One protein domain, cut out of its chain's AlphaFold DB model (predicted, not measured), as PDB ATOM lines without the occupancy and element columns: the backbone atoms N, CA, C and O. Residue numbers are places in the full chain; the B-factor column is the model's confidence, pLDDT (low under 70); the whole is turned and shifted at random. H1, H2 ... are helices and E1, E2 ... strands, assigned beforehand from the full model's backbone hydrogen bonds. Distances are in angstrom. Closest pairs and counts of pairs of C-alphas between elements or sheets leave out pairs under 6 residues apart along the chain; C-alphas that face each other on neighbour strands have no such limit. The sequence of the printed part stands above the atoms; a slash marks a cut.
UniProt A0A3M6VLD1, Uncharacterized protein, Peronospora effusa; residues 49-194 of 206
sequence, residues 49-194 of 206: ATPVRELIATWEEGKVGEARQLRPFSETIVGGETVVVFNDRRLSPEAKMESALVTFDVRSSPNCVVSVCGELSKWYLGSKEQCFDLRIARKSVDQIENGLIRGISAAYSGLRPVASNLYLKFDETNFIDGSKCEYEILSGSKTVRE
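This is residues 49 to 194 of the 206 residues of an uncharacterized protein of Peronospora effusa (UniProt A0A3M6VLD1). Two strongly twisted sheets lie face to face as a sandwich: a five-stranded one, E1, E3, E8, E5, E6, covered by a four-stranded one, E2, E9, E4, E7, with the edge strand E2 and the tip of the long hairpin E5 and E6 reaching past the overlap. The one short helix, H1, sits between E3 and E4 along the chain, at one end of the sandwich. The strands also make a jelly roll, four nested antiparallel pairs like one long hairpin wound over both sheets: E2 with E9, E3 with E8, E4 with E7, E5 with E6. The printed part has 146 residues, mostly strand by its named elements, in the order E1, E2, E3, H1, E4, E5, E6, E7, E8, E9; the larger sheet is mixed and the smaller antiparallel throughout. The whole is compact, with a radius of gyration of the C-alphas of 15.4 A and spans of 44 by 39 by 23 A.

In the larger sheet, E1 is residues 53 to 56 and begins at C-alpha 53 (267.179, 182.900, 351.714). E3 is residues 82 to 88, 15.7 A long, and E8 is residues 165 to 170, 15.9 A. E5, residues 113 to 122, measures 26.8 A; E6, residues 126 to 136, measures 29.5 A and bends by 52 degrees at residue 133. In the smaller sheet, E2 is residues 67 to 69. E9, residues 182 to 193, is the longest strand by residues, 32.4 A from first to last C-alpha; it bends by 56 degrees at residue 186 and ends at C-alpha 193 (291.471, 196.248, 360.768). E4, residues 99 to 108, measures 28.7 A, and E7, residues 148 to 156, 24.1 A. H1 is residues 93 to 97.

The larger sheet runs E1, E3, E8, E5, E6, with E1 and E6 as edge strands. E1 and E3 are parallel, with N 85 and O 55 at 2.8 A. E3 and E8 are antiparallel, with N 168 and O 84 at 2.8 A. E8 and E5 are antiparallel, with N 169 and O 115 at 2.8 A. E5 and E6 form an antiparallel hairpin, with N 132 and O 116 at 2.8 A. The other sheet of the sandwich runs E2, E9, E4, E7, with E2 and E7 as edge strands. The facing parts of the two sheets are 9.2 A centre to centre, and the strands of the one stand at 31 degrees to those of the other. Across the sandwich, the closest C-alphas of E5 and E7, Val 116 and Ala 154, are 7.2 A apart, and those of E6 and E7, Ile 136 and Ile 149, are 6.9 A apart. E7 and E8 are near each other, with 7 pairs of C-alphas within 10 A. Within this sheet, E2 and E9 have N 68 and O 190 at 2.8 A, E9 and E4 have N 193 and O 99 at 2.8 A, and E4 and E7 have N 104 and O 152 at 2.8 A. H1 only grazes the larger sheet, with its residues 94 to 96, and is not on the smaller one. Every O i to N i+4 pair in H1 is within hydrogen-bond range.

The two farthest C-alphas, those of Tyr 124 and Val 141, are 48.9 A apart. The printed part runs from 49 to 194 with no cut. The links E2 to E3, E6 to E7 and E8 to E9 are long; in the first, residues 77 to 78 pair antiparallel with residues 182 to 183 of E9. The mean pLDDT of the printed part is 89.8, and residues 49 to 51 are under 70.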
ATOM      1  N   ALA A  49     270.712 171.345 353.608       58.41
ATOM      2  CA  ALA A  49     269.751 171.995 352.736       58.41
ATOM      3  C   ALA A  49     270.286 173.401 352.450       58.41
ATOM      4  O   ALA A  49     270.644 174.129 353.379       58.41
ATOM      5  N   THR A  50     270.424 173.745 351.172       59.06
ATOM      6  CA  THR A  50     270.811 175.098 350.777       59.06
ATOM      7  C   THR A  50     269.828 176.077 351.407       59.06
ATOM      8  O   THR A  50     268.621 175.829 351.306       59.06
ATOM      9  N   PRO A  51     270.308 177.151 352.054       61.56
ATOM     10  CA  PRO A  51     269.418 178.121 352.662       61.56
ATOM     11  C   PRO A  51     268.469 178.666 351.596       61.56
ATOM     12  O   PRO A  51     268.869 178.970 350.473       61.56
ATOM     13  N   VAL A  52     267.192 178.743 351.952       73.81
ATOM     14  CA  VAL A  52     266.129 179.246 351.076       73.81
ATOM     15  C   VAL A  52     266.316 180.747 350.827       73.81
ATOM     16  O   VAL A  52     265.902 181.262 349.786       73.81
ATOM     17  N   ARG A  53     266.955 181.456 351.765       86.94
ATOM     18  CA  ARG A  53     267.179 182.900 351.714       86.94
ATOM     19  C   ARG A  53     268.534 183.294 352.303       86.94
ATOM     20  O   ARG A  53     268.928 182.833 353.373       86.94
ATOM     21  N   GLU A  54     269.207 184.224 351.636       90.56
ATOM     22  CA  GLU A  54     270.418 184.877 352.135       90.56
ATOM     23  C   GLU A  54     270.127 186.356 352.406       90.56
ATOM     24  O   GLU A  54     269.670 187.084 351.524       90.56
ATOM     25  N   LEU A  55     270.390 186.804 353.632       92.38
ATOM     26  CA  LEU A  55     270.339 188.211 354.019       92.38
ATOM     27  C   LEU A  55     271.762 188.750 354.130       92.38
ATOM     28  O   LEU A  55     272.599 188.172 354.818       92.38
ATOM     29  N   ILE A  56     272.043 189.876 353.481       92.75
ATOM     30  CA  ILE A  56     273.372 190.490 353.520       92.75
ATOM     31  C   ILE A  56     273.408 191.515 354.655       92.75
ATOM     32  O   ILE A  56     272.643 192.479 354.661       92.75
ATOM     33  N   ALA A  57     274.317 191.322 355.609       93.50
ATOM     34  CA  ALA A  57     274.565 192.280 356.675       93.50
ATOM     35  C   ALA A  57     275.145 193.570 356.090       93.50
ATOM     36  O   ALA A  57     276.236 193.584 355.512       93.50
ATOM     37  N   THR A  58     274.410 194.665 356.267       93.44
ATOM     38  CA  THR A  58     274.838 195.998 355.848       93.44
ATOM     39  C   THR A  58     275.244 196.809 357.065       93.44
ATOM     40  O   THR A  58     274.617 196.743 358.118       93.44
ATOM     41  N   TRP A  59     276.322 197.568 356.928       94.44
ATOM     42  CA  TRP A  59     276.944 198.280 358.037       94.44
ATOM     43  C   TRP A  59     276.832 199.786 357.813       94.44
ATOM     44  O   TRP A  59     276.685 200.260 356.682       94.44
ATOM     45  N   GLU A  60     276.866 200.551 358.892       95.44
ATOM     46  CA  GLU A  60     277.073 201.992 358.822       95.44
ATOM     47  C   GLU A  60     278.425 202.325 358.178       95.44
ATOM     48  O   GLU A  60     279.363 201.520 358.170       95.44
ATOM     49  N   GLU A  61     278.515 203.522 357.606       89.56
ATOM     50  CA  GLU A  61     279.778 204.031 357.081       89.56
ATOM     51  C   GLU A  61     280.719 204.382 358.239       89.56
ATOM     52  O   GLU A  61     280.290 204.878 359.277       89.56
ATOM     53  N   GLY A  62     282.015 204.124 358.071       86.50
ATOM     54  CA  GLY A  62     283.011 204.424 359.098       86.50
ATOM     55  C   GLY A  62     284.429 204.133 358.629       86.50
ATOM     56  O   GLY A  62     284.640 203.443 357.623       86.50
ATOM     57  N   LYS A  63     285.424 204.640 359.353       88.38
ATOM     58  CA  LYS A  63     286.840 204.449 359.005       88.38
ATOM     59  C   LYS A  63     287.366 203.103 359.505       88.38
ATOM     60  O   LYS A  63     286.681 202.356 360.203       88.38
ATOM     61  N   VAL A  64     288.582 202.758 359.087       87.38
ATOM     62  CA  VAL A  64     289.326 201.618 359.640       87.38
ATOM     63  C   VAL A  64     289.561 201.855 361.135       87.38
ATOM     64  O   VAL A  64     289.847 202.976 361.548       87.38
ATOM     65  N   GLY A  65     289.421 200.810 361.949       87.62
ATOM     66  CA  GLY A  65     289.579 200.867 363.404       87.62
ATOM     67  C   GLY A  65     288.346 201.359 364.166       87.62
ATOM     68  O   GLY A  65     288.263 201.139 365.373       87.62
ATOM     69  N   GLU A  66     287.365 201.956 363.485       92.31
ATOM     70  CA  GLU A  66     286.098 202.382 364.085       92.31
ATOM     71  C   GLU A  66     285.070 201.242 364.054       92.31
ATOM     72  O   GLU A  66     284.972 200.490 363.080       92.31
ATOM     73  N   ALA A  67     284.295 201.114 365.134       92.62
ATOM     74  CA  ALA A  67     283.195 200.162 365.203       92.62
ATOM     75  C   ALA A  67     281.990 200.705 364.422       92.62
ATOM     76  O   ALA A  67     281.409 201.724 364.792       92.62
ATOM     77  N   ARG A  68     281.608 200.003 363.355       95.38
ATOM     78  CA  ARG A  68     280.433 200.297 362.525       95.38
ATOM     79  C   ARG A  68     279.244 199.508 363.044       95.38
ATOM     80  O   ARG A  68     279.383 198.301 363.259       95.38
ATOM     81  N   GLN A  69     278.093 200.148 363.219       96.88
ATOM     82  CA  GLN A  69     276.892 199.433 363.643       96.88
ATOM     83  C   GLN A  69     276.228 198.727 362.461       96.88
ATOM     84  O   GLN A  69     276.318 199.154 361.307       96.88
ATOM     85  N   LEU A  70     275.588 197.605 362.757       96.38
ATOM     86  CA  LEU A  70     274.748 196.873 361.823       96.38
ATOM     87  C   LEU A  70     273.479 197.684 361.540       96.38
ATOM     88  O   LEU A  70     272.796 198.121 362.466       96.38
ATOM     89  N   ARG A  71     273.129 197.845 360.263       95.38
ATOM     90  CA  ARG A  71     271.830 198.402 359.886       95.38
ATOM     91  C   ARG A  71     270.736 197.369 360.187       95.38
ATOM     92  O   ARG A  71     270.935 196.187 359.901       95.38
ATOM     93  N   PRO A  72     269.592 197.788 360.749       91.00
ATOM     94  CA  PRO A  72     268.561 196.865 361.201       91.00
ATOM     95  C   PRO A  72     267.973 196.060 360.039       91.00
ATOM     96  O   PRO A  72     267.753 196.588 358.946       91.00
ATOM     97  N   PHE A  73     267.674 194.790 360.303       89.12
ATOM     98  CA  PHE A  73     266.879 193.965 359.403       89.12
ATOM     99  C   PHE A  73     265.392 194.236 359.648       89.12
ATOM    100  O   PHE A  73     264.946 194.298 360.789       89.12
ATOM    101  N   SER A  74     264.616 194.394 358.578       83.44
ATOM    102  CA  SER A  74     263.157 194.560 358.656       83.44
ATOM    103  C   SER A  74     262.397 193.233 358.759       83.44
ATOM    104  O   SER A  74     261.182 193.238 358.932       83.44
ATOM    105  N   GLU A  75     263.091 192.109 358.594       82.75
ATOM    106  CA  GLU A  75     262.507 190.775 358.469       82.75
ATOM    107  C   GLU A  75     262.859 189.904 359.678       82.75
ATOM    108  O   GLU A  75     263.984 189.944 360.179       82.75
ATOM    109  N   THR A  76     261.905 189.081 360.116       85.12
ATOM    110  CA  THR A  76     262.146 188.017 361.098       85.12
ATOM    111  C   THR A  76     262.910 186.870 360.440       85.12
ATOM    112  O   THR A  76     262.599 186.467 359.319       85.12
ATOM    113  N   ILE A  77     263.902 186.324 361.141       91.81
ATOM    114  CA  ILE A  77     264.738 185.235 360.637       91.81
ATOM    115  C   ILE A  77     264.119 183.909 361.077       91.81
ATOM    116  O   ILE A  77     264.085 183.587 362.266       91.81
ATOM    117  N   VAL A  78     263.646 183.126 360.111       90.50
ATOM    118  CA  VAL A  78     263.148 181.765 360.350       90.50
ATOM    119  C   VAL A  78     264.320 180.786 360.256       90.50
ATOM    120  O   VAL A  78     265.070 180.793 359.273       90.50
ATOM    121  N   GLY A  79     264.496 179.960 361.290       89.44
ATOM    122  CA  GLY A  79     265.553 178.951 361.337       89.44
ATOM    123  C   GLY A  79     265.460 177.946 360.183       89.44
ATOM    124  O   GLY A  79     264.375 177.634 359.705       89.44
ATOM    125  N   GLY A  80     266.601 177.432 359.722       86.88
ATOM    126  CA  GLY A  80     266.698 176.472 358.613       86.88
ATOM    127  C   GLY A  80     266.493 177.068 357.219       86.88
ATOM    128  O   GLY A  80     266.998 176.524 356.240       86.88
ATOM    129  N   GLU A  81     265.809 178.207 357.119       87.00
ATOM    130  CA  GLU A  81     265.490 178.845 355.842       87.00
ATOM    131  C   GLU A  81     266.432 180.000 355.512       87.00
ATOM    132  O   GLU A  81     266.742 180.223 354.344       87.00
ATOM    133  N   THR A  82     266.892 180.734 356.526       91.38
ATOM    134  CA  THR A  82     267.626 181.987 356.334       91.38
ATOM    135  C   THR A  82     269.044 181.910 356.893       91.38
ATOM    136  O   THR A  82     269.269 181.364 357.973       91.38
ATOM    137  N   VAL A  83     270.002 182.504 356.181       94.00
ATOM    138  CA  VAL A  83     271.355 182.796 356.684       94.00
ATOM    139  C   VAL A  83     271.653 184.286 356.583       94.00
ATOM    140  O   VAL A  83     271.129 184.972 355.704       94.00
ATOM    141  N   VAL A  84     272.511 184.790 357.471       95.19
ATOM    142  CA  VAL A  84     272.938 186.198 357.465       95.19
ATOM    143  C   VAL A  84     274.415 186.284 357.115       95.19
ATOM    144  O   VAL A  84     275.282 185.973 357.930       95.19
ATOM    145  N   VAL A  85     274.703 186.703 355.888       94.88
ATOM    146  CA  VAL A  85     276.049 186.811 355.324       94.88
ATOM    147  C   VAL A  85     276.687 188.120 355.767       94.88
ATOM    148  O   VAL A  85     276.147 189.194 355.520       94.88
ATOM    149  N   PHE A  86     277.856 188.049 356.404       94.31
ATOM    150  CA  PHE A  86     278.578 189.235 356.890       94.31
ATOM    151  C   PHE A  86     279.933 189.465 356.218       94.31
ATOM    152  O   PHE A  86     280.511 190.547 356.353       94.31
ATOM    153  N   ASN A  87     280.437 188.470 355.489       92.88
ATOM    154  CA  ASN A  87     281.564 188.622 354.582       92.88
ATOM    155  C   ASN A  87     281.359 187.702 353.376       92.88
ATOM    156  O   ASN A  87     281.233 186.490 353.536       92.88
ATOM    157  N   ASP A  88     281.348 188.274 352.174       90.31
ATOM    158  CA  ASP A  88     281.348 187.513 350.928       90.31
ATOM    159  C   ASP A  88     282.462 188.017 350.011       90.31
ATOM    160  O   ASP A  88     282.393 189.102 349.429       90.31
ATOM    161  N   ARG A  89     283.507 187.200 349.865       87.19
ATOM    162  CA  ARG A  89     284.692 187.529 349.066       87.19
ATOM    163  C   ARG A  89     284.462 187.372 347.563       87.19
ATOM    164  O   ARG A  89     285.355 187.694 346.775       87.19
ATOM    165  N   ARG A  90     283.319 186.829 347.140       83.00
ATOM    166  CA  ARG A  90     282.967 186.642 345.725       83.00
ATOM    167  C   ARG A  90     282.427 187.930 345.119       83.00
ATOM    168  O   ARG A  90     282.623 188.150 343.927       83.00
ATOM    169  N   LEU A  91     281.796 188.771 345.939       82.69
ATOM    170  CA  LEU A  91     281.045 189.937 345.480       82.69
ATOM    171  C   LEU A  91     281.910 191.178 345.254       82.69
ATOM    172  O   LEU A  91     281.580 191.969 344.374       82.69
ATOM    173  N   SER A  92     283.009 191.364 345.998       80.06
ATOM    174  CA  SER A  92     283.847 192.555 345.810       80.06
ATOM    175  C   SER A  92     285.346 192.354 346.093       80.06
ATOM    176  O   SER A  92     285.727 191.504 346.908       80.06
ATOM    177  N   PRO A  93     286.236 193.118 345.421       82.88
ATOM    178  CA  PRO A  93     287.665 193.157 345.739       82.88
ATOM    179  C   PRO A  93     287.949 193.632 347.166       82.88
ATOM    180  O   PRO A  93     288.849 193.104 347.815       82.88
ATOM    181  N   GLU A  94     287.162 194.577 347.678       82.12
ATOM    182  CA  GLU A  94     287.308 195.109 349.034       82.12
ATOM    183  C   GLU A  94     287.092 193.995 350.059       82.12
ATOM    184  O   GLU A  94     287.922 193.811 350.945       82.12
ATOM    185  N   ALA A  95     286.062 193.163 349.878       81.12
ATOM    186  CA  ALA A  95     285.785 192.029 350.757       81.12
ATOM    187  C   ALA A  95     286.903 190.970 350.751       81.12
ATOM    188  O   ALA A  95     287.073 190.253 351.737       81.12
ATOM    189  N   LYS A  96     287.691 190.868 349.669       84.12
ATOM    190  CA  LYS A  96     288.860 189.970 349.603       84.12
ATOM    191  C   LYS A  96     290.036 190.474 350.431       84.12
ATOM    192  O   LYS A  96     290.839 189.658 350.878       84.12
ATOM    193  N   MET A  97     290.177 191.785 350.576       84.88
ATOM    194  CA  MET A  97     291.298 192.399 351.292       84.88
ATOM    195  C   MET A  97     290.922 192.804 352.718       84.88
ATOM    196  O   MET A  97     291.803 193.066 353.528       84.88
ATOM    197  N   GLU A  98     289.629 192.834 353.030       88.88
ATOM    198  CA  GLU A  98     289.121 193.220 354.334       88.88
ATOM    199  C   GLU A  98     289.439 192.180 355.410       88.88
ATOM    200  O   GLU A  98     289.116 190.994 355.292       88.88
ATOM    201  N   SER A  99     289.993 192.677 356.509       92.50
ATOM    202  CA  SER A  99     290.080 191.965 357.775       92.50
ATOM    203  C   SER A  99     289.211 192.667 358.787       92.50
ATOM    204  O   SER A  99     289.282 193.885 358.937       92.50
ATOM    205  N   ALA A 100     288.372 191.924 359.495       93.81
ATOM    206  CA  ALA A 100     287.489 192.531 360.471       93.81
ATOM    207  C   ALA A 100     287.172 191.589 361.623       93.81
ATOM    208  O   ALA A 100     287.231 190.363 361.507       93.81
ATOM    209  N   LEU A 101     286.796 192.210 362.735       95.00
ATOM    210  CA  LEU A 101     286.079 191.568 363.820       95.00
ATOM    211  C   LEU A 101     284.612 191.971 363.706       95.00
ATOM    212  O   LEU A 101     284.304 193.163 363.676       95.00
ATOM    213  N   VAL A 102     283.725 190.986 363.651       96.12
ATOM    214  CA  VAL A 102     282.279 191.194 363.731       96.12
ATOM    215  C   VAL A 102     281.740 190.587 365.015       96.12
ATOM    216  O   VAL A 102     282.229 189.551 365.472       96.12
ATOM    217  N   THR A 103     280.731 191.227 365.590       97.06
ATOM    218  CA  THR A 103     280.001 190.744 366.763       97.06
ATOM    219  C   THR A 103     278.509 190.936 366.549       97.06
ATOM    220  O   THR A 103     278.106 191.971 366.027       97.06
ATOM    221  N   PHE A 104     277.692 189.993 367.001       96.88
ATOM    222  CA  PHE A 104     276.238 190.042 366.901       96.88
ATOM    223  C   PHE A 104     275.592 189.657 368.225       96.88
ATOM    224  O   PHE A 104     276.045 188.717 368.890       96.88
ATOM    225  N   ASP A 105     274.498 190.339 368.548       95.81
ATOM    226  CA  ASP A 105     273.574 189.929 369.598       95.81
ATOM    227  C   ASP A 105     272.263 189.478 368.951       95.81
ATOM    228  O   ASP A 105     271.643 190.206 368.172       95.81
ATOM    229  N   VAL A 106     271.846 188.257 369.272       95.81
ATOM    230  CA  VAL A 106     270.689 187.600 368.657       95.81
ATOM    231  C   VAL A 106     269.720 187.162 369.736       95.81
ATOM    232  O   VAL A 106     270.113 186.540 370.721       95.81
ATOM    233  N   ARG A 107     268.437 187.448 369.541       95.12
ATOM    234  CA  ARG A 107     267.343 186.937 370.360       95.12
ATOM    235  C   ARG A 107     266.631 185.808 369.633       95.12
ATOM    236  O   ARG A 107     266.467 185.847 368.421       95.12
ATOM    237  N   SER A 108     266.216 184.804 370.392       94.94
ATOM    238  CA  SER A 108     265.438 183.661 369.914       94.94
ATOM    239  C   SER A 108     264.637 183.047 371.058       94.94
ATOM    240  O   SER A 108     264.711 183.532 372.190       94.94
ATOM    241  N   SER A 109     263.889 181.971 370.807       92.62
ATOM    242  CA  SER A 109     263.385 181.154 371.911       92.62
ATOM    243  C   SER A 109     264.545 180.418 372.619       92.62
ATOM    244  O   SER A 109     265.588 180.139 372.020       92.62
ATOM    245  N   PRO A 110     264.438 180.132 373.930       93.50
ATOM    246  CA  PRO A 110     265.512 179.472 374.670       93.50
ATOM    247  C   PRO A 110     265.855 178.108 374.079       93.50
ATOM    248  O   PRO A 110     264.954 177.357 373.739       93.50
ATOM    249  N   ASN A 111     267.135 177.742 374.065       94.06
ATOM    250  CA  ASN A 111     267.691 176.514 373.484       94.06
ATOM    251  C   ASN A 111     267.708 176.441 371.946       94.06
ATOM    252  O   ASN A 111     268.039 175.392 371.388       94.06
ATOM    253  N   CYS A 112     267.409 177.542 371.258       95.19
ATOM    254  CA  CYS A 112     267.727 177.694 369.844       95.19
ATOM    255  C   CYS A 112     269.226 177.931 369.636       95.19
ATOM    256  O   CYS A 112     269.929 178.420 370.527       95.19
ATOM    257  N   VAL A 113     269.722 177.563 368.458       94.94
ATOM    258  CA  VAL A 113     271.155 177.549 368.153       94.94
ATOM    259  C   VAL A 113     271.469 178.513 367.018       94.94
ATOM    260  O   VAL A 113     270.744 178.572 366.024       94.94
ATOM    261  N   VAL A 114     272.559 179.263 367.167       96.25
ATOM    262  CA  VAL A 114     273.147 180.080 366.103       96.25
ATOM    263  C   VAL A 114     274.595 179.659 365.922       96.25
ATOM    264  O   VAL A 114     275.353 179.583 366.892       96.25
ATOM    265  N   SER A 115     274.981 179.406 364.679       95.88
ATOM    266  CA  SER A 115     276.330 178.981 364.321       95.88
ATOM    267  C   SER A 115     276.990 179.990 363.391       95.88
ATOM    268  O   SER A 115     276.348 180.541 362.501       95.88
ATOM    269  N   VAL A 116     278.288 180.216 363.573       96.38
ATOM    270  CA  VAL A 116     279.119 180.957 362.618       96.38
ATOM    271  C   VAL A 116     279.695 179.948 361.639       96.38
ATOM    272  O   VAL A 116     280.504 179.105 362.036       96.38
ATOM    273  N   CYS A 117     279.303 180.030 360.374       94.94
ATOM    274  CA  CYS A 117     279.709 179.085 359.342       94.94
ATOM    275  C   CYS A 117     280.325 179.791 358.134       94.94
ATOM    276  O   CYS A 117     280.203 181.003 357.957       94.94
ATOM    277  N   GLY A 118     281.026 179.019 357.314       92.81
ATOM    278  CA  GLY A 118     281.557 179.476 356.042       92.81
ATOM    279  C   GLY A 118     281.771 178.330 355.069       92.81
ATOM    280  O   GLY A 118     281.888 177.165 355.459       92.81
ATOM    281  N   GLU A 119     281.837 178.661 353.786       90.12
ATOM    282  CA  GLU A 119     282.053 177.691 352.720       90.12
ATOM    283  C   GLU A 119     283.549 177.583 352.400       90.12
ATOM    284  O   GLU A 119     284.171 178.506 351.846       90.12
ATOM    285  N   LEU A 120     284.141 176.447 352.769       86.69
ATOM    286  CA  LEU A 120     285.526 176.114 352.462       86.69
ATOM    287  C   LEU A 120     285.610 175.468 351.092       86.69
ATOM    288  O   LEU A 120     285.100 174.369 350.882       86.69
ATOM    289  N   SER A 121     286.366 176.098 350.201       76.56
ATOM    290  CA  SER A 121     286.775 175.494 348.944       76.56
ATOM    291  C   SER A 121     288.122 174.792 349.125       76.56
ATOM    292  O   SER A 121     289.178 175.413 349.251       76.56
ATOM    293  N   LYS A 122     288.103 173.459 349.143       75.38
ATOM    294  CA  LYS A 122     289.319 172.640 349.067       75.38
ATOM    295  C   LYS A 122     289.413 172.056 347.667       75.38
ATOM    296  O   LYS A 122     288.485 171.388 347.220       75.38
ATOM    297  N   TRP A 123     290.556 172.234 347.004       71.62
ATOM    298  CA  TRP A 123     290.764 171.783 345.618       71.62
ATOM    299  C   TRP A 123     290.452 170.290 345.390       71.62
ATOM    300  O   TRP A 123     290.075 169.910 344.290       71.62
ATOM    301  N   TYR A 124     290.571 169.457 346.431       75.06
ATOM    302  CA  TYR A 124     290.360 168.006 346.385       75.06
ATOM    303  C   TYR A 124     289.032 167.523 346.996       75.06
ATOM    304  O   TYR A 124     288.693 166.355 346.841       75.06
ATOM    305  N   LEU A 125     288.286 168.376 347.711       71.00
ATOM    306  CA  LEU A 125     287.018 168.011 348.376       71.00
ATOM    307  C   LEU A 125     285.822 168.839 347.888       71.00
ATOM    308  O   LEU A 125     284.713 168.653 348.383       71.00
ATOM    309  N   GLY A 126     286.039 169.746 346.933       76.88
ATOM    310  CA  GLY A 126     285.026 170.695 346.500       76.88
ATOM    311  C   GLY A 126     284.723 171.742 347.571       76.88
ATOM    312  O   GLY A 126     285.557 172.042 348.433       76.88
ATOM    313  N   SER A 127     283.528 172.320 347.476       78.94
ATOM    314  CA  SER A 127     283.029 173.311 348.422       78.94
ATOM    315  C   SER A 127     282.237 172.631 349.531       78.94
ATOM    316  O   SER A 127     281.303 171.880 349.249       78.94
ATOM    317  N   LYS A 128     282.613 172.865 350.788       86.50
ATOM    318  CA  LYS A 128     281.921 172.306 351.952       86.50
ATOM    319  C   LYS A 128     281.703 173.377 353.011       86.50
ATOM    320  O   LYS A 128     282.629 174.100 353.368       86.50
ATOM    321  N   GLU A 129     280.489 173.427 353.543       89.44
ATOM    322  CA  GLU A 129     280.178 174.227 354.724       89.44
ATOM    323  C   GLU A 129     280.929 173.689 355.952       89.44
ATOM    324  O   GLU A 129     280.937 172.484 356.229       89.44
ATOM    325  N   GLN A 130     281.540 174.594 356.712       90.62
ATOM    326  CA  GLN A 130     282.092 174.317 358.030       90.62
ATOM    327  C   GLN A 130     281.676 175.416 359.004       90.62
ATOM    328  O   GLN A 130     281.783 176.601 358.693       90.62
ATOM    329  N   CYS A 131     281.244 175.012 360.196       92.44
ATOM    330  CA  CYS A 131     280.922 175.925 361.286       92.44
ATOM    331  C   CYS A 131     282.072 175.973 362.300       92.44
ATOM    332  O   CYS A 131     282.663 174.943 362.628       92.44
ATOM    333  N   PHE A 132     282.414 177.181 362.743       90.62
ATOM    334  CA  PHE A 132     283.587 177.478 363.571       90.62
ATOM    335  C   PHE A 132     283.227 177.819 365.018       90.62
ATOM    336  O   PHE A 132     284.010 177.532 365.919       90.62
ATOM    337  N   ASP A 133     282.057 178.419 365.236       91.81
ATOM    338  CA  ASP A 133     281.506 178.690 366.564       91.81
ATOM    339  C   ASP A 133     280.018 178.330 366.573       91.81
ATOM    340  O   ASP A 133     279.338 178.439 365.549       91.81
ATOM    341  N   LEU A 134     279.526 177.903 367.731       93.56
ATOM    342  CA  LEU A 134     278.134 177.548 367.966       93.56
ATOM    343  C   LEU A 134     277.712 178.103 369.319       93.56
ATOM    344  O   LEU A 134     278.351 177.863 370.346       93.56
ATOM    345  N   ARG A 135     276.597 178.828 369.331       94.75
ATOM    346  CA  ARG A 135     276.030 179.430 370.533       94.75
ATOM    347  C   ARG A 135     274.586 179.004 370.708       94.75
ATOM    348  O   ARG A 135     273.806 179.000 369.762       94.75
ATOM    349  N   ILE A 136     274.244 178.668 371.947       94.31
ATOM    350  CA  ILE A 136     272.901 178.245 372.337       94.31
ATOM    351  C   ILE A 136     272.258 179.363 373.154       94.31
ATOM    352  O   ILE A 136     272.862 179.872 374.106       94.31
ATOM    353  N   ALA A 137     271.030 179.722 372.793       94.56
ATOM    354  CA  ALA A 137     270.200 180.670 373.519       94.56
ATOM    355  C   ALA A 137     269.920 180.153 374.929       94.56
ATOM    356  O   ALA A 137     269.368 179.067 375.116       94.56
ATOM    357  N   ARG A 138     270.314 180.917 375.948       91.12
ATOM    358  CA  ARG A 138     270.168 180.475 377.336       91.12
ATOM    359  C   ARG A 138     268.742 180.689 377.818       91.12
ATOM    360  O   ARG A 138     268.136 181.727 377.563       91.12
ATOM    361  N   LYS A 139     268.228 179.727 378.582       92.19
ATOM    362  CA  LYS A 139     267.022 179.933 379.384       92.19
ATOM    363  C   LYS A 139     267.383 180.768 380.610       92.19
ATOM    364  O   LYS A 139     268.320 180.419 381.326       92.19
ATOM    365  N   SER A 140     266.642 181.842 380.850       91.31
ATOM    366  CA  SER A 140     266.816 182.708 382.018       91.31
ATOM    367  C   SER A 140     265.473 182.975 382.686       91.31
ATOM    368  O   SER A 140     264.421 182.872 382.057       91.31
ATOM    369  N   VAL A 141     265.514 183.309 383.975       92.38
ATOM    370  CA  VAL A 141     264.346 183.821 384.709       92.38
ATOM    371  C   VAL A 141     264.081 185.280 384.319       92.38
ATOM    372  O   VAL A 141     262.930 185.708 384.263       92.38
ATOM    373  N   ASP A 142     265.140 186.017 383.978       92.69
ATOM    374  CA  ASP A 142     265.043 187.387 383.487       92.69
ATOM    375  C   ASP A 142     264.542 187.395 382.045       92.69
ATOM    376  O   ASP A 142     265.207 186.879 381.143       92.69
ATOM    377  N   GLN A 143     263.393 188.032 381.805       88.62
ATOM    378  CA  GLN A 143     262.768 188.083 380.476       88.62
ATOM    379  C   GLN A 143     263.672 188.708 379.404       88.62
ATOM    380  O   GLN A 143     263.570 188.347 378.237       88.62
ATOM    381  N   ILE A 144     264.569 189.618 379.793       89.06
ATOM    382  CA  ILE A 144     265.485 190.313 378.875       89.06
ATOM    383  C   ILE A 144     266.597 189.378 378.372       89.06
ATOM    384  O   ILE A 144     266.973 189.448 377.201       89.06
ATOM    385  N   GLU A 145     267.110 188.510 379.249       91.06
ATOM    386  CA  GLU A 145     268.184 187.554 378.942       91.06
ATOM    387  C   GLU A 145     267.650 186.214 378.430       91.06
ATOM    388  O   GLU A 145     268.396 185.418 377.860       91.06
ATOM    389  N   ASN A 146     266.368 185.927 378.658       92.62
ATOM    390  CA  ASN A 146     265.765 184.672 378.254       92.62
ATOM    391  C   ASN A 146     265.731 184.566 376.724       92.62
ATOM    392  O   ASN A 146     265.031 185.322 376.056       92.62
ATOM    393  N   GLY A 147     266.493 183.618 376.180       92.94
ATOM    394  CA  GLY A 147     266.620 183.437 374.739       92.94
ATOM    395  C   GLY A 147     267.613 184.390 374.059       92.94
ATOM    396  O   GLY A 147     267.730 184.379 372.832       92.94
ATOM    397  N   LEU A 148     268.349 185.202 374.828       95.62
ATOM    398  CA  LEU A 148     269.374 186.102 374.308       95.62
ATOM    399  C   LEU A 148     270.716 185.374 374.149       95.62
ATOM    400  O   LEU A 148     271.207 184.701 375.060       95.62
ATOM    401  N   ILE A 149     271.340 185.558 372.991       95.50
ATOM    402  CA  ILE A 149     272.697 185.129 372.678       95.50
ATOM    403  C   ILE A 149     273.538 186.385 372.476       95.50
ATOM    404  O   ILE A 149     273.340 187.124 371.514       95.50
ATOM    405  N   ARG A 150     274.481 186.619 373.389       94.12
ATOM    406  CA  ARG A 150     275.362 187.790 373.357       94.12
ATOM    407  C   ARG A 150     276.701 187.469 372.708       94.12
ATOM    408  O   ARG A 150     277.291 186.423 372.999       94.12
ATOM    409  N   GLY A 151     277.215 188.408 371.923       92.00
ATOM    410  CA  GLY A 151     278.600 188.421 371.463       92.00
ATOM    411  C   GLY A 151     278.978 187.241 370.573       92.00
ATOM    412  O   GLY A 151     280.101 186.739 370.676       92.00
ATOM    413  N   ILE A 152     278.068 186.790 369.701       95.44
ATOM    414  CA  ILE A 152     278.428 185.862 368.623       95.44
ATOM    415  C   ILE A 152     279.444 186.594 367.759       95.44
ATOM    416  O   ILE A 152     279.117 187.611 367.156       95.44
ATOM    417  N   SER A 153     280.687 186.127 367.746       94.56
ATOM    418  CA  SER A 153     281.783 186.878 367.145       94.56
ATOM    419  C   SER A 153     282.557 186.044 366.146       94.56
ATOM    420  O   SER A 153     282.714 184.834 366.297       94.56
ATOM    421  N   ALA A 154     283.037 186.716 365.108       94.12
ATOM    422  CA  ALA A 154     283.890 186.122 364.100       94.12
ATOM    423  C   ALA A 154     284.993 187.112 363.739       94.12
ATOM    424  O   ALA A 154     284.730 188.285 363.473       94.12
ATOM    425  N   ALA A 155     286.231 186.629 363.718       93.12
ATOM    426  CA  ALA A 155     287.359 187.359 363.167       93.12
ATOM    427  C   ALA A 155     287.753 186.711 361.842       93.12
ATOM    428  O   ALA A 155     287.882 185.488 361.761       93.12
ATOM    429  N   TYR A 156     287.957 187.523 360.813       92.38
ATOM    430  CA  TYR A 156     288.431 187.058 359.516       92.38
ATOM    431  C   TYR A 156     289.528 187.961 358.980       92.38
ATOM    432  O   TYR A 156     289.594 189.143 359.319       92.38
ATOM    433  N   SER A 157     290.391 187.370 358.154       90.50
ATOM    434  CA  SER A 157     291.498 188.067 357.512       90.50
ATOM    435  C   SER A 157     291.389 188.010 355.993       90.50
ATOM    436  O   SER A 157     291.136 186.952 355.403       90.50
ATOM    437  N   GLY A 158     291.651 189.155 355.366       87.88
ATOM    438  CA  GLY A 158     291.828 189.301 353.931       87.88
ATOM    439  C   GLY A 158     292.980 188.436 353.420       87.88
ATOM    440  O   GLY A 158     292.804 187.675 352.464       87.88
ATOM    441  N   LEU A 159     294.126 188.485 354.106       86.69
ATOM    442  CA  LEU A 159     295.355 187.780 353.731       86.69
ATOM    443  C   LEU A 159     295.323 186.270 353.992       86.69
ATOM    444  O   LEU A 159     295.964 185.510 353.264       86.69
ATOM    445  N   ARG A 160     294.613 185.817 355.032       86.50
ATOM    446  CA  ARG A 160     294.529 184.395 355.415       86.50
ATOM    447  C   ARG A 160     293.069 183.949 355.546       86.50
ATOM    448  O   ARG A 160     292.603 183.722 356.665       86.50
ATOM    449  N   PRO A 161     292.332 183.832 354.426       85.38
ATOM    450  CA  PRO A 161     290.944 183.396 354.465       85.38
ATOM    451  C   PRO A 161     290.830 181.958 354.955       85.38
ATOM    452  O   PRO A 161     291.501 181.059 354.451       85.38
ATOM    453  N   VAL A 162     289.906 181.740 355.887       86.56
ATOM    454  CA  VAL A 162     289.487 180.395 356.301       86.56
ATOM    455  C   VAL A 162     288.327 179.863 355.464       86.56
ATOM    456  O   VAL A 162     288.161 178.656 355.388       86.56
ATOM    457  N   ALA A 163     287.548 180.742 354.828       88.50
ATOM    458  CA  ALA A 163     286.405 180.412 353.983       88.50
ATOM    459  C   ALA A 163     286.212 181.481 352.893       88.50
ATOM    460  O   ALA A 163     286.779 182.575 352.965       88.50
ATOM    461  N   SER A 164     285.427 181.152 351.869       88.25
ATOM    462  CA  SER A 164     285.112 182.064 350.760       88.25
ATOM    463  C   SER A 164     283.994 183.060 351.093       88.25
ATOM    464  O   SER A 164     284.021 184.197 350.625       88.25
ATOM    465  N   ASN A 165     283.053 182.643 351.931       90.94
ATOM    466  CA  ASN A 165     282.001 183.446 352.536       90.94
ATOM    467  C   ASN A 165     281.892 183.071 354.022       90.94
ATOM    468  O   ASN A 165     282.275 181.973 354.434       90.94
ATOM    469  N   LEU A 166     281.388 184.000 354.826       94.31
ATOM    470  CA  LEU A 166     281.118 183.807 356.242       94.31
ATOM    471  C   LEU A 166     279.733 184.356 356.574       94.31
ATOM    472  O   LEU A 166     279.368 185.468 356.172       94.31
ATOM    473  N   TYR A 167     278.970 183.560 357.311       95.62
ATOM    474  CA  TYR A 167     277.580 183.837 357.623       95.62
ATOM    475  C   TYR A 167     277.169 183.261 358.978       95.62
ATOM    476  O   TYR A 167     277.778 182.328 359.506       95.62
ATOM    477  N   LEU A 168     276.111 183.837 359.543       96.38
ATOM    478  CA  LEU A 168     275.362 183.249 360.642       96.38
ATOM    479  C   LEU A 168     274.338 182.273 360.075       96.38
ATOM    480  O   LEU A 168     273.580 182.611 359.163       96.38
ATOM    481  N   LYS A 169     274.314 181.075 360.646       95.50
ATOM    482  CA  LYS A 169     273.343 180.029 360.359       95.50
ATOM    483  C   LYS A 169     272.451 179.818 361.573       95.50
ATOM    484  O   LYS A 169     272.940 179.741 362.700       95.50
ATOM    485  N   PHE A 170     271.156 179.719 361.315       95.12
ATOM    486  CA  PHE A 170     270.114 179.615 362.324       95.12
ATOM    487  C   PHE A 170     269.474 178.234 362.221       95.12
ATOM    488  O   PHE A 170     269.020 177.853 361.141       95.12
ATOM    489  N   ASP A 171     269.464 177.474 363.312       93.12
ATOM    490  CA  ASP A 171     268.871 176.134 363.308       93.12
ATOM    491  C   ASP A 171     267.339 176.207 363.246       93.12
ATOM    492  O   ASP A 171     266.717 177.071 363.853       93.12
ATOM    493  N   GLU A 172     266.717 175.296 362.496       92.38
ATOM    494  CA  GLU A 172     265.256 175.264 362.308       92.38
ATOM    495  C   GLU A 172     264.507 174.967 363.606       92.38
ATOM    496  O   GLU A 172     263.470 175.563 363.902       92.38
ATOM    497  N   THR A 173     265.036 174.019 364.375       90.12
ATOM    498  CA  THR A 173     264.353 173.458 365.533       90.12
ATOM    499  C   THR A 173     265.137 173.687 366.802       90.12
ATOM    500  O   THR A 173     266.363 173.572 366.836       90.12
ATOM    501  N   ASN A 174     264.396 173.895 367.875       88.31
ATOM    502  CA  ASN A 174     264.901 173.923 369.222       88.31
ATOM    503  C   ASN A 174     265.611 172.614 369.548       88.31
ATOM    504  O   ASN A 174     265.084 171.522 369.312       88.31
ATOM    505  N   PHE A 175     266.790 172.728 370.146       84.44
ATOM    506  CA  PHE A 175     267.620 171.561 370.394       84.44
ATOM    507  C   PHE A 175     267.070 170.632 371.494       84.44
ATOM    508  O   PHE A 175     267.455 169.466 371.573       84.44
ATOM    509  N   ILE A 176     266.173 171.130 372.351       86.81
ATOM    510  CA  ILE A 176     265.639 170.393 373.502       86.81
ATOM    511  C   ILE A 176     264.219 169.890 373.251       86.81
ATOM    512  O   ILE A 176     263.949 168.719 373.508       86.81
ATOM    513  N   ASP A 177     263.317 170.755 372.787       86.56
ATOM    514  CA  ASP A 177     261.885 170.435 372.684       86.56
ATOM    515  C   ASP A 177     261.382 170.216 371.245       86.56
ATOM    516  O   ASP A 177     260.245 169.787 371.055       86.56
ATOM    517  N   GLY A 178     262.220 170.465 370.233       85.56
ATOM    518  CA  GLY A 178     261.868 170.284 368.825       85.56
ATOM    519  C   GLY A 178     260.881 171.314 368.262       85.56
ATOM    520  O   GLY A 178     260.447 171.164 367.121       85.56
ATOM    521  N   SER A 179     260.523 172.355 369.020       88.69
ATOM    522  CA  SER A 179     259.718 173.474 368.517       88.69
ATOM    523  C   SER A 179     260.476 174.285 367.458       88.69
ATOM    524  O   SER A 179     261.701 174.217 367.375       88.69
ATOM    525  N   LYS A 180     259.766 175.049 366.621       91.38
ATOM    526  CA  LYS A 180     260.414 175.904 365.613       91.38
ATOM    527  C   LYS A 180     261.119 177.095 366.264       91.38
ATOM    528  O   LYS A 180     260.580 177.708 367.185       91.38
ATOM    529  N   CYS A 181     262.301 177.425 365.753       94.12
ATOM    530  CA  CYS A 181     263.092 178.567 366.190       94.12
ATOM    531  C   CYS A 181     262.901 179.772 365.263       94.12
ATOM    532  O   CYS A 181     263.102 179.695 364.049       94.12
ATOM    533  N   GLU A 182     262.572 180.904 365.873       94.62
ATOM    534  CA  GLU A 182     262.570 182.220 365.238       94.62
ATOM    535  C   GLU A 182     263.648 183.085 365.886       94.62
ATOM    536  O   GLU A 182     263.904 182.983 367.093       94.62
ATOM    537  N   TYR A 183     264.285 183.922 365.074       95.56
ATOM    538  CA  TYR A 183     265.436 184.716 365.466       95.56
ATOM    539  C   TYR A 183     265.262 186.185 365.077       95.56
ATOM    540  O   TYR A 183     264.679 186.533 364.049       95.56
ATOM    541  N   GLU A 184     265.844 187.047 365.901       95.19
ATOM    542  CA  GLU A 184     265.925 188.489 365.706       95.19
ATOM    543  C   GLU A 184     267.359 188.939 366.008       95.19
ATOM    544  O   GLU A 184     267.879 188.689 367.098       95.19
ATOM    545  N   ILE A 185     268.021 189.601 365.056       95.00
ATOM    546  CA  ILE A 185     269.316 190.238 365.322       95.00
ATOM    547  C   ILE A 185     269.039 191.603 365.947       95.00
ATOM    548  O   ILE A 185     268.536 192.501 365.279       95.00
ATOM    549  N   LEU A 186     269.384 191.755 367.225       94.19
ATOM    550  CA  LEU A 186     269.140 192.988 367.974       94.19
ATOM    551  C   LEU A 186     270.173 194.061 367.645       94.19
ATOM    552  O   LEU A 186     269.860 195.248 367.577       94.19
ATOM    553  N   SER A 187     271.424 193.640 367.503       95.00
ATOM    554  CA  SER A 187     272.546 194.526 367.247       95.00
ATOM    555  C   SER A 187     273.681 193.757 366.586       95.00
ATOM    556  O   SER A 187     273.790 192.529 366.668       95.00
ATOM    557  N   GLY A 188     274.561 194.504 365.936       96.31
ATOM    558  CA  GLY A 188     275.833 193.983 365.489       96.31
ATOM    559  C   GLY A 188     276.843 195.105 365.365       96.31
ATOM    560  O   GLY A 188     276.478 196.246 365.090       96.31
ATOM    561  N   SER A 189     278.115 194.773 365.545       96.56
ATOM    562  CA  SER A 189     279.214 195.698 365.304       96.56
ATOM    563  C   SER A 189     280.259 195.064 364.396       96.56
ATOM    564  O   SER A 189     280.488 193.852 364.450       96.56
ATOM    565  N   LYS A 190     280.877 195.880 363.546       96.38
ATOM    566  CA  LYS A 190     281.981 195.485 362.674       96.38
ATOM    567  C   LYS A 190     283.116 196.484 362.801       96.38
ATOM    568  O   LYS A 190     282.942 197.660 362.493       96.38
ATOM    569  N   THR A 191     284.293 195.993 363.157       94.88
ATOM    570  CA  THR A 191     285.519 196.791 363.207       94.88
ATOM    571  C   THR A 191     286.500 196.254 362.182       94.88
ATOM    572  O   THR A 191     287.033 195.153 362.340       94.88
ATOM    573  N   VAL A 192     286.736 197.031 361.125       92.56
ATOM    574  CA  VAL A 192     287.726 196.703 360.089       92.56
ATOM    575  C   VAL A 192     289.120 197.027 360.610       92.56
ATOM    576  O   VAL A 192     289.337 198.091 361.190       92.56
ATOM    577  N   ARG A 193     290.063 196.112 360.408       88.94
ATOM    578  CA  ARG A 193     291.471 196.248 360.768       88.94
ATOM    579  C   ARG A 193     292.331 196.245 359.515       88.94
ATOM    580  O   ARG A 193     292.046 195.522 358.565       88.94
ATOM    581  N   GLU A 194     293.396 197.031 359.545       81.75
ATOM    582  CA  GLU A 194     294.506 196.843 358.617       81.75
ATOM    583  C   GLU A 194     295.264 195.579 359.020       81.75
ATOM    584  O   GLU A 194     295.582 195.375 360.195       81.75
TER     585      GLU A 194